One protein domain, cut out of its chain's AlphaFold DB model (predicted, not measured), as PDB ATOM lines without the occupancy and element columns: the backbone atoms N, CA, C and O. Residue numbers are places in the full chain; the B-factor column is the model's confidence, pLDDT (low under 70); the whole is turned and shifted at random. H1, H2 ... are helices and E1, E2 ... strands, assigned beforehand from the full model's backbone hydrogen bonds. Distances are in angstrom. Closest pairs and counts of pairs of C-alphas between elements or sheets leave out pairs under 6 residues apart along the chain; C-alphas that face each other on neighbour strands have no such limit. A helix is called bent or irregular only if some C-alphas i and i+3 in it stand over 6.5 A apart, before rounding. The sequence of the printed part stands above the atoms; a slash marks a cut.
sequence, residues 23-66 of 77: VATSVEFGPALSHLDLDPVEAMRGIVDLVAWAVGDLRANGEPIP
ATOM      1  N   VAL A  23     150.267 117.962 102.266       98.50
ATOM      2  CA  VAL A  23     149.659 118.987 103.113       98.50
ATOM      3  C   VAL A  23     148.173 118.694 103.221       98.50
ATOM      4  O   VAL A  23     147.444 118.691 102.226       98.50
ATOM      5  N   ALA A  24     147.716 118.462 104.442       98.50
ATOM      6  CA  ALA A  24     146.310 118.384 104.773       98.50
ATOM      7  C   ALA A  24     145.839 119.722 105.347       98.50
ATOM      8  O   ALA A  24     146.493 120.273 106.230       98.50
ATOM      9  N   THR A  25     144.714 120.257 104.872       98.12
ATOM     10  CA  THR A  25     144.218 121.582 105.273       98.12
ATOM     11  C   THR A  25     142.742 121.582 105.652       98.12
ATOM     12  O   THR A  25     141.945 120.788 105.147       98.12
ATOM     13  N   SER A  26     142.368 122.523 106.525       97.25
ATOM     14  CA  SER A  26     140.980 122.936 106.742       97.25
ATOM     15  C   SER A  26     140.874 124.462 106.699       97.25
ATOM     16  O   SER A  26     141.416 125.171 107.547       97.25
ATOM     17  N   VAL A  27     140.156 124.971 105.696       95.75
ATOM     18  CA  VAL A  27     139.963 126.416 105.434       95.75
ATOM     19  C   VAL A  27     138.788 127.023 106.202       95.75
ATOM     20  O   VAL A  27     138.437 128.188 106.034       95.75
ATOM     21  N   GLU A  28     138.129 126.202 107.010       93.56
ATOM     22  CA  GLU A  28     136.956 126.574 107.793       93.56
ATOM     23  C   GLU A  28     137.302 127.480 108.970       93.56
ATOM     24  O   GLU A  28     136.472 128.268 109.429       93.56
ATOM     25  N   PHE A  29     138.547 127.366 109.418       92.00
ATOM     26  CA  PHE A  29     139.170 128.170 110.446       92.00
ATOM     27  C   PHE A  29     139.825 129.385 109.790       92.00
ATOM     28  O   PHE A  29     140.407 129.298 108.709       92.00
ATOM     29  N   GLY A  30     139.728 130.538 110.444       81.69
ATOM     30  CA  GLY A  30     140.658 131.625 110.170       81.69
ATOM     31  C   GLY A  30     141.889 131.453 111.057       81.69
ATOM     32  O   GLY A  30     141.731 131.016 112.193       81.69
ATOM     33  N   PRO A  31     143.090 131.845 110.608       90.81
ATOM     34  CA  PRO A  31     143.669 131.372 109.344       90.81
ATOM     35  C   PRO A  31     143.457 129.859 109.126       90.81
ATOM     36  O   PRO A  31     143.187 129.120 110.072       90.81
ATOM     37  N   ALA A  32     143.596 129.397 107.882       93.81
ATOM     38  CA  ALA A  32     143.459 127.976 107.581       93.81
ATOM     39  C   ALA A  32     144.457 127.152 108.406       93.81
ATOM     40  O   ALA A  32     145.623 127.528 108.545       93.81
ATOM     41  N   LEU A  33     143.987 126.026 108.939       97.38
ATOM     42  CA  LEU A  33     144.844 125.061 109.614       97.38
ATOM     43  C   LEU A  33     145.473 124.138 108.574       97.38
ATOM     44  O   LEU A  33     144.818 123.773 107.593       97.38
ATOM     45  N   SER A  34     146.719 123.742 108.817       97.81
ATOM     46  CA  SER A  34     147.440 122.787 107.985       97.81
ATOM     47  C   SER A  34     148.280 121.823 108.819       97.81
ATOM     48  O   SER A  34     148.724 122.148 109.921       97.81
ATOM     49  N   HIS A  35     148.491 120.626 108.279       98.38
ATOM     50  CA  HIS A  35     149.413 119.626 108.799       98.38
ATOM     51  C   HIS A  35     150.139 118.953 107.631       98.38
ATOM     52  O   HIS A  35     149.522 118.720 106.594       98.38
ATOM     53  N   LEU A  36     151.431 118.667 107.796       98.62
ATOM     54  CA  LEU A  36     152.264 118.040 106.773       98.62
ATOM     55  C   LEU A  36     152.722 116.663 107.238       98.62
ATOM     56  O   LEU A  36     153.099 116.511 108.399       98.62
ATOM     57  N   ASP A  37     152.705 115.695 106.328       98.75
ATOM     58  CA  ASP A  37     153.326 114.386 106.527       98.75
ATOM     59  C   ASP A  37     153.767 113.794 105.177       98.75
ATOM     60  O   ASP A  37     153.223 114.119 104.120       98.75
ATOM     61  N   LEU A  38     154.745 112.890 105.192       98.50
ATOM     62  CA  LEU A  38     155.184 112.154 104.006       98.50
ATOM     63  C   LEU A  38     154.128 111.154 103.509       98.50
ATOM     64  O   LEU A  38     154.150 110.781 102.332       98.50
ATOM     65  N   ASP A  39     153.217 110.714 104.379       98.56
ATOM     66  CA  ASP A  39     152.096 109.839 104.043       98.56
ATOM     67  C   ASP A  39     150.766 110.624 103.989       98.56
ATOM     68  O   ASP A  39     150.420 111.345 104.927       98.56
ATOM     69  N   PRO A  40     149.956 110.479 102.921       98.50
ATOM     70  CA  PRO A  40     148.715 111.243 102.772       98.50
ATOM     71  C   PRO A  40     147.646 110.892 103.818       98.50
ATOM     72  O   PRO A  40     146.775 111.714 104.115       98.50
ATOM     73  N   VAL A  41     147.667 109.674 104.367       98.50
ATOM     74  CA  VAL A  41     146.746 109.243 105.425       98.50
ATOM     75  C   VAL A  41     147.170 109.838 106.759       98.50
ATOM     76  O   VAL A  41     146.305 110.305 107.500       98.50
ATOM     77  N   GLU A  42     148.466 109.871 107.058       98.69
ATOM     78  CA  GLU A  42     148.965 110.502 108.283       98.69
ATOM     79  C   GLU A  42     148.788 112.025 108.242       98.69
ATOM     80  O   GLU A  42     148.317 112.600 109.224       98.69
ATOM     81  N   ALA A  43     148.960 112.657 107.075       98.69
ATOM     82  CA  ALA A  43     148.603 114.061 106.876       98.69
ATOM     83  C   ALA A  43     147.120 114.315 107.230       98.69
ATOM     84  O   ALA A  43     146.793 115.223 108.000       98.69
ATOM     85  N   MET A  44     146.212 113.464 106.726       98.44
ATOM     86  CA  MET A  44     144.779 113.530 107.043       98.44
ATOM     87  C   MET A  44     144.497 113.323 108.540       98.44
ATOM     88  O   MET A  44     143.686 114.040 109.125       98.44
ATOM     89  N   ARG A  45     145.139 112.344 109.184       98.19
ATOM     90  CA  ARG A  45     144.963 112.114 110.628       98.19
ATOM     91  C   ARG A  45     145.402 113.330 111.431       98.19
ATOM     92  O   ARG A  45     144.649 113.791 112.286       98.19
ATOM     93  N   GLY A  46     146.567 113.882 111.109       98.25
ATOM     94  CA  GLY A  46     147.108 115.026 111.821       98.25
ATOM     95  C   GLY A  46     146.248 116.283 111.687       98.25
ATOM     96  O   GLY A  46     146.061 116.981 112.683       98.25
ATOM     97  N   ILE A  47     145.635 116.557 110.524       98.06
ATOM     98  CA  ILE A  47     144.704 117.698 110.413       98.06
ATOM     99  C   ILE A  47     143.415 117.480 111.221       98.06
ATOM    100  O   ILE A  47     142.904 118.434 111.808       98.06
ATOM    101  N   VAL A  48     142.907 116.245 111.309       96.69
ATOM    102  CA  VAL A  48     141.726 115.921 112.131       96.69
ATOM    103  C   VAL A  48     142.030 116.135 113.615       96.69
ATOM    104  O   VAL A  48     141.237 116.766 114.321       96.69
ATOM    105  N   ASP A  49     143.194 115.680 114.081       97.00
ATOM    106  CA  ASP A  49     143.632 115.865 115.466       97.00
ATOM    107  C   ASP A  49     143.886 117.346 115.791       97.00
ATOM    108  O   ASP A  49     143.453 117.838 116.839       97.00
ATOM    109  N   LEU A  50     144.520 118.088 114.876       97.19
ATOM    110  CA  LEU A  50     144.765 119.523 115.026       97.19
ATOM    111  C   LEU A  50     143.458 120.319 115.116       97.19
ATOM    112  O   LEU A  50     143.326 121.202 115.964       97.19
ATOM    113  N   VAL A  51     142.471 119.992 114.280       96.50
ATOM    114  CA  VAL A  51     141.137 120.604 114.331       96.50
ATOM    115  C   VAL A  51     140.439 120.295 115.655       96.50
ATOM    116  O   VAL A  51     139.888 121.202 116.281       96.50
ATOM    117  N   ALA A  52     140.486 119.046 116.125       94.81
ATOM    118  CA  ALA A  52     139.904 118.674 117.413       94.81
ATOM    119  C   ALA A  52     140.546 119.451 118.575       94.81
ATOM    120  O   ALA A  52     139.838 119.935 119.464       94.81
ATOM    121  N   TRP A  53     141.871 119.615 118.539       95.62
ATOM    122  CA  TRP A  53     142.608 120.427 119.503       95.62
ATOM    123  C   TRP A  53     142.187 121.902 119.447       95.62
ATOM    124  O   TRP A  53     141.819 122.462 120.480       95.62
ATOM    125  N   ALA A  54     142.149 122.507 118.257       95.38
ATOM    126  CA  ALA A  54     141.777 123.911 118.076       95.38
ATOM    127  C   ALA A  54     140.347 124.198 118.563       95.38
ATOM    128  O   ALA A  54     140.103 125.174 119.265       95.38
ATOM    129  N   VAL A  55     139.390 123.311 118.264       94.19
ATOM    130  CA  VAL A  55     138.014 123.413 118.783       94.19
ATOM    131  C   VAL A  55     137.983 123.320 120.309       94.19
ATOM    132  O   VAL A  55     137.188 124.010 120.954       94.19
ATOM    133  N   GLY A  56     138.817 122.460 120.897       93.94
ATOM    134  CA  GLY A  56     138.973 122.352 122.346       93.94
ATOM    135  C   GLY A  56     139.470 123.654 122.977       93.94
ATOM    136  O   GLY A  56     138.891 124.100 123.967       93.94
ATOM    137  N   ASP A  57     140.481 124.279 122.374       95.50
ATOM    138  CA  ASP A  57     141.051 125.547 122.837       95.50
ATOM    139  C   ASP A  57     140.043 126.705 122.728       95.50
ATOM    140  O   ASP A  57     139.757 127.372 123.723       95.50
ATOM    141  N   LEU A  58     139.375 126.857 121.577       94.00
ATOM    142  CA  LEU A  58     138.322 127.865 121.383       94.00
ATOM    143  C   LEU A  58     137.200 127.720 122.421       94.00
ATOM    144  O   LEU A  58     136.757 128.702 123.017       94.00
ATOM    145  N   ARG A  59     136.768 126.483 122.703       94.38
ATOM    146  CA  ARG A  59     135.772 126.206 123.751       94.38
ATOM    147  C   ARG A  59     136.259 126.617 125.134       94.38
ATOM    148  O   ARG A  59     135.482 127.202 125.886       94.38
ATOM    149  N   ALA A  60     137.505 126.298 125.477       95.88
ATOM    150  CA  ALA A  60     138.086 126.625 126.775       95.88
ATOM    151  C   ALA A  60     138.200 128.143 126.986       95.88
ATOM    152  O   ALA A  60     137.973 128.625 128.097       95.88
ATOM    153  N   ASN A  61     138.471 128.884 125.911       96.00
ATOM    154  CA  ASN A  61     138.602 130.340 125.927       96.00
ATOM    155  C   ASN A  61     137.263 131.082 125.723       96.00
ATOM    156  O   ASN A  61     137.212 132.307 125.820       96.00
ATOM    157  N   GLY A  62     136.158 130.360 125.495       94.88
ATOM    158  CA  GLY A  62     134.843 130.956 125.232       94.88
ATOM    159  C   GLY A  62     134.762 131.679 123.884       94.88
ATOM    160  O   GLY A  62     133.918 132.557 123.699       94.88
ATOM    161  N   GLU A  63     135.645 131.325 122.956       94.19
ATOM    162  CA  GLU A  63     135.715 131.902 121.623       94.19
ATOM    163  C   GLU A  63     134.700 131.249 120.669       94.19
ATOM    164  O   GLU A  63     134.293 130.094 120.861       94.19
ATOM    165  N   PRO A  64     134.259 131.966 119.620       91.81
ATOM    166  CA  PRO A  64     133.354 131.406 118.627       91.81
ATOM    167  C   PRO A  64     133.992 130.231 117.878       91.81
ATOM    168  O   PRO A  64     135.034 130.370 117.245       91.81
ATOM    169  N   ILE A  65     133.316 129.082 117.888       93.19
ATOM    170  CA  ILE A  65     133.701 127.925 117.076       93.19
ATOM    171  C   ILE A  65     133.203 128.152 115.640       93.19
ATOM    172  O   ILE A  65     132.007 128.415 115.466       93.19
ATOM    173  N   PRO A  66     134.060 128.032 114.607       92.81
ATOM    174  CA  PRO A  66     133.628 128.156 113.220       92.81
ATOM    175  C   PRO A  66     132.533 127.147 112.871       92.81
ATOM    176  O   PRO A  66     132.622 125.972 113.227       92.81
TER     177      PRO A  66
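What this domain is: This is residues 23 to 66 of the 77 residues of an uncharacterized protein of Skermania sp. ID1734 (UniProt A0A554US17). One long helix, H1, makes the length of a rod-shaped domain, and a small antiparallel hairpin of two short strands, E1 and E2, lies over one side of its first part. After E2 the chain turns sharply into H1, which runs back past the hairpin, and residues 62 to 66 fold back at the far end of H1. The printed part has 44 residues, with two named strands and one named helix in the order E1, E2, H1; the sheet has the order E1 - E2, and the class is mixed, helices and strands. The whole is only just compact, close to loose, with a radius of gyration of the C-alphas of 11.0 A, and its C-alphas span 35 by 15 by 10 A.

How they stand to each other: The printed part opens with strand E1, residues 23 to 26, and strand E2, residues 33 to 37, which form a hairpin. The two are antiparallel, with 158 degrees between their N-to-C directions. C-alphas 25 and 34 face each other at 4.4 A, and C-alphas 23 and 36 at 4.6 A. N 24 and O 35 are within hydrogen-bond range at 2.8 A, and so are N 35 and O 24 at 2.9 A. Helix H1, residues 40 to 61, has 12 pairs of C-alphas within 8 A with E2, the closest being those of Asp 37 and Ala 43, 4.7 A apart. With E1 it has 10 such pairs, the closest being those of Ala 24 and Ala 43, 5.3 A apart. Residues 40 to 54 of H1 make its pairs of C-alphas within 10 A with the sheet: 30 with E2 and 26 with E1. In H1 every O i to N i+4 pair is within hydrogen-bond range.

Where its parts are: E1 begins at C-alpha 23 at (149.659, 118.987, 103.113) and measures 10.2 A from first to last C-alpha, ending at Ser 26. E2 runs from Leu 33 to Asp 37 over 14.0 A. H1 begins at Pro 40, with its C-alpha at (148.715, 111.243, 102.772), and ends at Asn 61, with its C-alpha at (138.602, 130.340, 125.927), a length of 31.7 A. H1 is not bent.

The domain as a whole: The two C-alphas farthest apart are those of Leu 38 and Gly 62, 34.9 A. The C-alphas of Val 23 and Pro 66, the first and last printed residues, are 21.1 A apart. The printed part has no cut. The link from E1 to E2, six residues, is short, and the link from E2 to H1, two residues, is tight. The mean pLDDT of the printed part is 95.9, and no printed residue is under 70.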